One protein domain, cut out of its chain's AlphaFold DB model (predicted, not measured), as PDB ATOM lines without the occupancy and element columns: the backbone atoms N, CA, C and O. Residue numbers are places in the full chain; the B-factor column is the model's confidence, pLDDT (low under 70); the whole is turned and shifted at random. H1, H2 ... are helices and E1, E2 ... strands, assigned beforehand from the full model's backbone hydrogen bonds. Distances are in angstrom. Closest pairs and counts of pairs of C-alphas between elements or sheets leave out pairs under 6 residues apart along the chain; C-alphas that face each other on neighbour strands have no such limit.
ATOM      1  N   ALA A   2     207.156 236.642 201.313       86.75
ATOM      2  CA  ALA A   2     207.437 236.097 202.653       86.75
ATOM      3  C   ALA A   2     206.509 234.943 203.099       86.75
ATOM      4  O   ALA A   2     206.965 233.984 203.706       86.75
ATOM      5  N   GLN A   3     205.222 234.992 202.742       89.06
ATOM      6  CA  GLN A   3     204.263 233.921 203.038       89.06
ATOM      7  C   GLN A   3     204.628 232.568 202.397       89.06
ATOM      8  O   GLN A   3     204.329 231.528 202.972       89.06
ATOM      9  N   LEU A   4     205.310 232.573 201.245       91.50
ATOM     10  CA  LEU A   4     205.700 231.350 200.535       91.50
ATOM     11  C   LEU A   4     206.708 230.522 201.336       91.50
ATOM     12  O   LEU A   4     206.659 229.299 201.281       91.50
ATOM     13  N   ALA A   5     207.559 231.166 202.141       91.88
ATOM     14  CA  ALA A   5     208.493 230.460 203.016       91.88
ATOM     15  C   ALA A   5     207.769 229.587 204.060       91.88
ATOM     16  O   ALA A   5     208.301 228.564 204.474       91.88
ATOM     17  N   PHE A   6     206.538 229.940 204.452       92.62
ATOM     18  CA  PHE A   6     205.732 229.126 205.370       92.62
ATOM     19  C   PHE A   6     205.054 227.935 204.682       92.62
ATOM     20  O   PHE A   6     204.647 226.996 205.364       92.62
ATOM     21  N   LEU A   7     204.922 227.964 203.352       93.00
ATOM     22  CA  LEU A   7     204.358 226.860 202.567       93.00
ATOM     23  C   LEU A   7     205.384 225.765 202.276       93.00
ATOM     24  O   LEU A   7     205.011 224.661 201.880       93.00
ATOM     25  N   ASP A   8     206.663 226.055 202.493       92.75
ATOM     26  CA  ASP A   8     207.706 225.054 202.404       92.75
ATOM     27  C   ASP A   8     207.491 223.967 203.470       92.75
ATOM     28  O   ASP A   8     207.356 224.236 204.672       92.75
ATOM     29  N   LYS A   9     207.424 222.716 203.006       91.81
ATOM     30  CA  LYS A   9     207.270 221.526 203.855       91.81
ATOM     31  C   LYS A   9     208.524 221.259 204.683       91.81
ATOM     32  O   LYS A   9     208.417 220.690 205.761       91.81
ATOM     33  N   ASN A  10     209.668 221.716 204.188       93.25
ATOM     34  CA  ASN A  10     210.985 221.557 204.786       93.25
ATOM     35  C   ASN A  10     211.408 222.800 205.589       93.25
ATOM     36  O   ASN A  10     212.572 222.943 205.966       93.25
ATOM     37  N   ARG A  11     210.475 223.731 205.844       95.19
ATOM     38  CA  ARG A  11     210.781 224.956 206.583       95.19
ATOM     39  C   ARG A  11     211.326 224.648 207.976       95.19
ATOM     40  O   ARG A  11     210.822 223.774 208.678       95.19
ATOM     41  N   VAL A  12     212.284 225.455 208.408       94.69
ATOM     42  CA  VAL A  12     212.856 225.398 209.755       94.69
ATOM     43  C   VAL A  12     212.366 226.608 210.542       94.69
ATOM     44  O   VAL A  12     212.525 227.744 210.094       94.69
ATOM     45  N   ILE A  13     211.763 226.372 211.709       93.94
ATOM     46  CA  ILE A  13     211.353 227.436 212.633       93.94
ATOM     47  C   ILE A  13     212.368 227.520 213.773       93.94
ATOM     48  O   ILE A  13     212.642 226.517 214.426       93.94
ATOM     49  N   LEU A  14     212.907 228.712 214.015       92.06
ATOM     50  CA  LEU A  14     213.859 229.000 215.090       92.06
ATOM     51  C   LEU A  14     213.295 230.089 216.003       92.06
ATOM     52  O   LEU A  14     212.616 230.995 215.521       92.06
ATOM     53  N   GLU A  15     213.605 230.041 217.295       88.94
ATOM     54  CA  GLU A  15     213.299 231.133 218.225       88.94
ATOM     55  C   GLU A  15     214.366 232.236 218.138       88.94
ATOM     56  O   GLU A  15     215.565 231.961 218.095       88.94
ATOM     57  N   ASP A  16     213.930 233.495 218.092       79.31
ATOM     58  CA  ASP A  16     214.796 234.680 218.088       79.31
ATOM     59  C   ASP A  16     215.067 235.119 219.532       79.31
ATOM     60  O   ASP A  16     214.507 236.107 220.011       79.31
ATOM     61  N   LEU A  17     215.882 234.341 220.250       69.31
ATOM     62  CA  LEU A  17     216.149 234.541 221.682       69.31
ATOM     63  C   LEU A  17     216.773 235.912 222.006       69.31
ATOM     64  O   LEU A  17     216.575 236.410 223.105       69.31
ATOM     65  N   GLU A  18     217.476 236.541 221.058       64.88
ATOM     66  CA  GLU A  18     218.149 237.838 221.259       64.88
ATOM     67  C   GLU A  18     217.199 239.046 221.231       64.88
ATOM     68  O   GLU A  18     217.544 240.102 221.746       64.88
ATOM     69  N   HIS A  19     216.011 238.924 220.627       64.38
ATOM     70  CA  HIS A  19     215.075 240.048 220.457       64.38
ATOM     71  C   HIS A  19     213.678 239.767 221.033       64.38
ATOM     72  O   HIS A  19     212.716 240.447 220.655       64.38
ATOM     73  N   SER A  20     213.554 238.745 221.887       62.03
ATOM     74  CA  SER A  20     212.275 238.224 222.389       62.03
ATOM     75  C   SER A  20     211.900 238.677 223.806       62.03
ATOM     76  O   SER A  20     211.018 238.060 224.397       62.03
ATOM     77  N   ASP A  21     212.521 239.737 224.339       66.31
ATOM     78  CA  ASP A  21     212.303 240.185 225.727       66.31
ATOM     79  C   ASP A  21     210.819 240.417 226.063       66.31
ATOM     80  O   ASP A  21     210.292 239.801 226.986       66.31
ATOM     81  N   ASP A  22     210.108 241.226 225.271       70.56
ATOM     82  CA  ASP A  22     208.684 241.520 225.515       70.56
ATOM     83  C   ASP A  22     207.720 240.647 224.694       70.56
ATOM     84  O   ASP A  22     206.559 240.447 225.057       70.56
ATOM     85  N   GLU A  23     208.165 240.150 223.539       77.94
ATOM     86  CA  GLU A  23     207.330 239.385 222.620       77.94
ATOM     87  C   GLU A  23     208.143 238.288 221.938       77.94
ATOM     88  O   GLU A  23     209.120 238.584 221.255       77.94
ATOM     89  N   LYS A  24     207.691 237.032 222.055       85.81
ATOM     90  CA  LYS A  24     208.336 235.884 221.406       85.81
ATOM     91  C   LYS A  24     208.395 236.067 219.892       85.81
ATOM     92  O   LYS A  24     207.366 236.078 219.209       85.81
ATOM     93  N   ARG A  25     209.611 236.166 219.368       91.12
ATOM     94  CA  ARG A  25     209.900 236.266 217.940       91.12
ATOM     95  C   ARG A  25     210.501 234.970 217.429       91.12
ATOM     96  O   ARG A  25     211.157 234.223 218.149       91.12
ATOM     97  N   TYR A  26     210.269 234.728 216.151       92.94
ATOM     98  CA  TYR A  26     210.657 233.510 215.468       92.94
ATOM     99  C   TYR A  26     211.241 233.838 214.100       92.94
ATOM    100  O   TYR A  26     210.838 234.809 213.453       92.94
ATOM    101  N   TYR A  27     212.138 232.984 213.627       94.62
ATOM    102  CA  TYR A  27     212.560 232.932 212.238       94.62
ATOM    103  C   TYR A  27     211.930 231.720 211.557       94.62
ATOM    104  O   TYR A  27     211.989 230.615 212.079       94.62
ATOM    105  N   CYS A  28     211.355 231.920 210.377       96.06
ATOM    106  CA  CYS A  28     210.983 230.862 209.450       96.06
ATOM    107  C   CYS A  28     211.984 230.869 208.299       96.06
ATOM    108  O   CYS A  28     212.029 231.821 207.522       96.06
ATOM    109  N   LEU A  29     212.790 229.819 208.203       96.12
ATOM    110  CA  LEU A  29     213.691 229.569 207.087       96.12
ATOM    111  C   LEU A  29     212.955 228.664 206.107       96.12
ATOM    112  O   LEU A  29     212.656 227.524 206.453       96.12
ATOM    113  N   GLY A  30     212.634 229.160 204.918       95.38
ATOM    114  CA  GLY A  30     211.902 228.381 203.921       95.38
ATOM    115  C   GLY A  30     212.455 228.593 202.523       95.38
ATOM    116  O   GLY A  30     212.820 229.710 202.148       95.38
ATOM    117  N   LYS A  31     212.513 227.519 201.742       94.06
ATOM    118  CA  LYS A  31     212.889 227.568 200.335       94.06
ATOM    119  C   LYS A  31     211.714 228.072 199.499       94.06
ATOM    120  O   LYS A  31     210.627 227.504 199.497       94.06
ATOM    121  N   ILE A  32     211.968 229.137 198.756       92.62
ATOM    122  CA  ILE A  32     211.102 229.664 197.702       92.62
ATOM    123  C   ILE A  32     211.792 229.474 196.345       92.62
ATOM    124  O   ILE A  32     212.924 228.989 196.286       92.62
ATOM    125  N   ALA A  33     211.127 229.853 195.249       88.06
ATOM    126  CA  ALA A  33     211.648 229.669 193.889       88.06
ATOM    127  C   ALA A  33     213.079 230.220 193.699       88.06
ATOM    128  O   ALA A  33     213.894 229.610 193.019       88.06
ATOM    129  N   GLU A  34     213.392 231.339 194.349       86.56
ATOM    130  CA  GLU A  34     214.661 232.066 194.216       86.56
ATOM    131  C   GLU A  34     215.755 231.613 195.205       86.56
ATOM    132  O   GLU A  34     216.915 231.991 195.057       86.56
ATOM    133  N   GLY A  35     215.425 230.807 196.222       90.50
ATOM    134  CA  GLY A  35     216.380 230.376 197.249       90.50
ATOM    135  C   GLY A  35     215.773 230.255 198.646       90.50
ATOM    136  O   GLY A  35     214.559 230.210 198.809       90.50
ATOM    137  N   VAL A  36     216.623 230.185 199.674       94.81
ATOM    138  CA  VAL A  36     216.177 230.102 201.076       94.81
ATOM    139  C   VAL A  36     215.939 231.503 201.631       94.81
ATOM    140  O   VAL A  36     216.883 232.270 201.821       94.81
ATOM    141  N   LEU A  37     214.677 231.821 201.910       96.19
ATOM    142  CA  LEU A  37     214.249 233.076 202.512       96.19
ATOM    143  C   LEU A  37     214.116 232.916 204.030       96.19
ATOM    144  O   LEU A  37     213.481 231.979 204.513       96.19
ATOM    145  N   THR A  38     214.661 233.873 204.778       96.44
ATOM    146  CA  THR A  38     214.470 233.979 206.226       96.44
ATOM    147  C   THR A  38     213.380 234.999 206.512       96.44
ATOM    148  O   THR A  38     213.491 236.159 206.117       96.44
ATOM    149  N   VAL A  39     212.338 234.596 207.230       95.94
ATOM    150  CA  VAL A  39     211.232 235.469 207.634       95.94
ATOM    151  C   VAL A  39     211.216 235.598 209.147       95.94
ATOM    152  O   VAL A  39     211.025 234.608 209.840       95.94
ATOM    153  N   ARG A  40     211.373 236.812 209.671       94.88
ATOM    154  CA  ARG A  40     211.186 237.109 211.093       94.88
ATOM    155  C   ARG A  40     209.717 237.405 211.359       94.88
ATOM    156  O   ARG A  40     209.131 238.252 210.680       94.88
ATOM    157  N   PHE A  41     209.121 236.746 212.341       94.00
ATOM    158  CA  PHE A  41     207.701 236.874 212.645       94.00
ATOM    159  C   PHE A  41     207.398 236.675 214.135       94.00
ATOM    160  O   PHE A  41     208.252 236.262 214.911       94.00
ATOM    161  N   THR A  42     206.165 236.985 214.526       92.69
ATOM    162  CA  THR A  42     205.608 236.736 215.863       92.69
ATOM    163  C   THR A  42     204.206 236.132 215.749       92.69
ATOM    164  O   THR A  42     203.526 236.311 214.730       92.69
ATOM    165  N   TYR A  43     203.765 235.433 216.797       89.31
ATOM    166  CA  TYR A  43     202.393 234.958 216.951       89.31
ATOM    167  C   TYR A  43     201.595 235.896 217.863       89.31
ATOM    168  O   TYR A  43     201.812 235.942 219.071       89.31
ATOM    169  N   ARG A  44     200.589 236.585 217.309       85.25
ATOM    170  CA  ARG A  44     199.607 237.359 218.091       85.25
ATOM    171  C   ARG A  44     198.200 236.885 217.779       85.25
ATOM    172  O   ARG A  44     197.813 236.841 216.618       85.25
ATOM    173  N   LYS A  45     197.402 236.573 218.807       85.56
ATOM    174  CA  LYS A  45     195.977 236.200 218.657       85.56
ATOM    175  C   LYS A  45     195.743 235.110 217.588       85.56
ATOM    176  O   LYS A  45     194.830 235.229 216.775       85.56
ATOM    177  N   LYS A  46     196.586 234.068 217.578       84.56
ATOM    178  CA  LYS A  46     196.587 232.964 216.590       84.56
ATOM    179  C   LYS A  46     196.884 233.380 215.137       84.56
ATOM    180  O   LYS A  46     196.647 232.597 214.224       84.56
ATOM    181  N   GLN A  47     197.419 234.579 214.914       90.06
ATOM    182  CA  GLN A  47     197.826 235.078 213.601       90.06
ATOM    183  C   GLN A  47     199.343 235.292 213.547       90.06
ATOM    184  O   GLN A  47     199.966 235.680 214.539       90.06
ATOM    185  N   ILE A  48     199.924 235.050 212.372       91.56
ATOM    186  CA  ILE A  48     201.338 235.308 212.085       91.56
ATOM    187  C   ILE A  48     201.484 236.769 211.661       91.56
ATOM    188  O   ILE A  48     200.921 237.185 210.647       91.56
ATOM    189  N   ARG A  49     202.278 237.540 212.402       92.31
ATOM    190  CA  ARG A  49     202.697 238.886 211.999       92.31
ATOM    191  C   ARG A  49     204.143 238.840 211.529       92.31
ATOM    192  O   ARG A  49     205.043 238.580 212.321       92.31
ATOM    193  N   ILE A  50     204.363 239.132 210.252       93.25
ATOM    194  CA  ILE A  50     205.706 239.247 209.678       93.25
ATOM    195  C   ILE A  50     206.312 240.587 210.106       93.25
ATOM    196  O   ILE A  50     205.686 241.636 209.965       93.25
ATOM    197  N   ILE A  51     207.527 240.534 210.643       91.75
ATOM    198  CA  ILE A  51     208.325 241.691 211.070       91.75
ATOM    199  C   ILE A  51     209.321 242.065 209.969       91.75
ATOM    200  O   ILE A  51     209.608 243.238 209.760       91.75
ATOM    201  N   GLY A  52     209.854 241.072 209.254       93.31
ATOM    202  CA  GLY A  52     210.752 241.286 208.125       93.31
ATOM    203  C   GLY A  52     211.039 239.992 207.377       93.31
ATOM    204  O   GLY A  52     210.840 238.903 207.912       93.31
ATOM    205  N   ALA A  53     211.502 240.107 206.137       95.00
ATOM    206  CA  ALA A  53     211.922 238.972 205.329       95.00
ATOM    207  C   ALA A  53     213.150 239.351 204.503       95.00
ATOM    208  O   ALA A  53     213.203 240.449 203.951       95.00
ATOM    209  N   GLY A  54     214.121 238.448 204.419       95.12
ATOM    210  CA  GLY A  54     215.345 238.684 203.668       95.12
ATOM    211  C   GLY A  54     216.188 237.427 203.502       95.12
ATOM    212  O   GLY A  54     216.025 236.436 204.217       95.12
ATOM    213  N   TYR A  55     217.097 237.468 202.534       94.88
ATOM    214  CA  TYR A  55     218.061 236.401 202.305       94.88
ATOM    215  C   TYR A  55     219.199 236.517 203.316       94.88
ATOM    216  O   TYR A  55     219.955 237.488 203.310       94.88
ATOM    217  N   TRP A  56     219.327 235.521 204.190       94.25
ATOM    218  CA  TRP A  56     220.363 235.503 205.216       94.25
ATOM    219  C   TRP A  56     221.272 234.293 205.050       94.25
ATOM    220  O   TRP A  56     220.809 233.155 205.070       94.25
ATOM    221  N   ARG A  57     222.584 234.529 204.940       93.19
ATOM    222  CA  ARG A  57     223.574 233.463 204.722       93.19
ATOM    223  C   ARG A  57     223.562 232.410 205.835       93.19
ATOM    224  O   ARG A  57     223.559 231.223 205.529       93.19
ATOM    225  N   LYS A  58     223.499 232.831 207.106       92.81
ATOM    226  CA  LYS A  58     223.416 231.908 208.255       92.81
ATOM    227  C   LYS A  58     222.101 231.121 208.240       92.81
ATOM    228  O   LYS A  58     222.116 229.914 208.446       92.81
ATOM    229  N   GLY A  59     220.984 231.781 207.920       92.56
ATOM    230  CA  GLY A  59     219.682 231.126 207.769       92.56
ATOM    231  C   GLY A  59     219.689 230.055 206.677       92.56
ATOM    232  O   GLY A  59     219.254 228.934 206.912       92.56
ATOM    233  N   LYS A  60     220.278 230.356 205.514       93.75
ATOM    234  CA  LYS A  60     220.456 229.383 204.430       93.75
ATOM    235  C   LYS A  60     221.251 228.151 204.882       93.75
ATOM    236  O   LYS A  60     220.795 227.035 204.668       93.75
ATOM    237  N   GLN A  61     222.388 228.350 205.553       93.88
ATOM    238  CA  GLN A  61     223.222 227.246 206.043       93.88
ATOM    239  C   GLN A  61     222.494 226.353 207.054       93.88
ATOM    240  O   GLN A  61     222.619 225.135 206.989       93.88
ATOM    241  N   ILE A  62     221.723 226.944 207.975       94.00
ATOM    242  CA  ILE A  62     220.920 226.176 208.935       94.00
ATOM    243  C   ILE A  62     219.864 225.357 208.191       94.00
ATOM    244  O   ILE A  62     219.764 224.156 208.406       94.00
ATOM    245  N   TYR A  63     219.126 225.981 207.271       94.69
ATOM    246  CA  TYR A  63     218.109 225.291 206.482       94.69
ATOM    247  C   TYR A  63     218.679 224.096 205.701       94.69
ATOM    248  O   TYR A  63     218.090 223.017 205.715       94.69
ATOM    249  N   GLU A  64     219.813 224.275 205.019       92.94
ATOM    250  CA  GLU A  64     220.459 223.213 204.235       92.94
ATOM    251  C   GLU A  64     220.961 222.074 205.130       92.94
ATOM    252  O   GLU A  64     220.781 220.904 204.787       92.94
ATOM    253  N   ARG A  65     221.515 222.403 206.306       92.75
ATOM    254  CA  ARG A  65     221.957 221.425 207.307       92.75
ATOM    255  C   ARG A  65     220.796 220.599 207.861       92.75
ATOM    256  O   ARG A  65     220.892 219.375 207.881       92.75
ATOM    257  N   GLU A  66     219.720 221.248 208.301       91.94
ATOM    258  CA  GLU A  66     218.554 220.568 208.888       91.94
ATOM    259  C   GLU A  66     217.848 219.673 207.864       91.94
ATOM    260  O   GLU A  66     217.426 218.562 208.179       91.94
ATOM    261  N   ASN A  67     217.797 220.111 206.604       89.62
ATOM    262  CA  ASN A  67     217.186 219.344 205.521       89.62
ATOM    263  C   ASN A  67     218.141 218.369 204.825       89.62
ATOM    264  O   ASN A  67     217.757 217.768 203.823       89.62
ATOM    265  N   LYS A  68     219.371 218.204 205.338       81.00
ATOM    266  CA  LYS A  68     220.413 217.327 204.774       81.00
ATOM    267  C   LYS A  68     220.592 217.511 203.263       81.00
ATOM    268  O   LYS A  68     220.833 216.546 202.543       81.00
TER     269      LYS A  68
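This is residues 2 to 68 of the 70 residues of an uncharacterized protein of Olavius algarvensis associated proteobacterium Delta 3 (UniProt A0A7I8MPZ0). A strongly twisted sheet of four antiparallel strands, in the order E1 E2 E3 E4, has short H1 on one face and H2 crossing its strands on the other. The printed part has 67 residues, with H1 E1 E2 E3 E4 H2 along the chain; its class is mixed. It is compact, with a radius of gyration of the C-alphas of 11.5 A, and spans 33 by 21 by 17 A.

H1, residues 4 to 7, is on the sheet; the C-alphas of Ala 5 and Gly 30, its closest to E2, residues 25 to 32, are 4.1 A apart. E1, residues 12 to 15, E2, E3, residues 35 to 44, and E4, residues 47 to 54, form a meander, each the antiparallel neighbour of the one before. Within hydrogen-bond range are N 14 and O 27, 2.9 A, N 28 and O 39, 2.8 A, and N 40 and O 52, 2.8 A. E4 bends by 60 degrees at residue 51. H2, residues 57 to 66, is on the opposite face, across the strands, at 78 degrees to E2 on the local plane; the C-alphas of Val 36 and Lys 60, its closest to E3, are 5.5 A apart. In H2 every O i to N i+4 pair is within hydrogen-bond range; H1 is too short for one.

H1 begins at C-alpha 4 (205.700, 231.350, 200.535). E3 is 27.6 A long from first to last C-alpha, E2 21.3 A, E4 20.5 A and H2 14.5 A. H2 ends at C-alpha 66 (218.554, 220.568, 208.888).

The C-alphas farthest apart, of Asp 22 and Lys 68, are 34.0 A apart. The printed part has no cut and no long link. Residues 17 to 21 have pLDDT under 70.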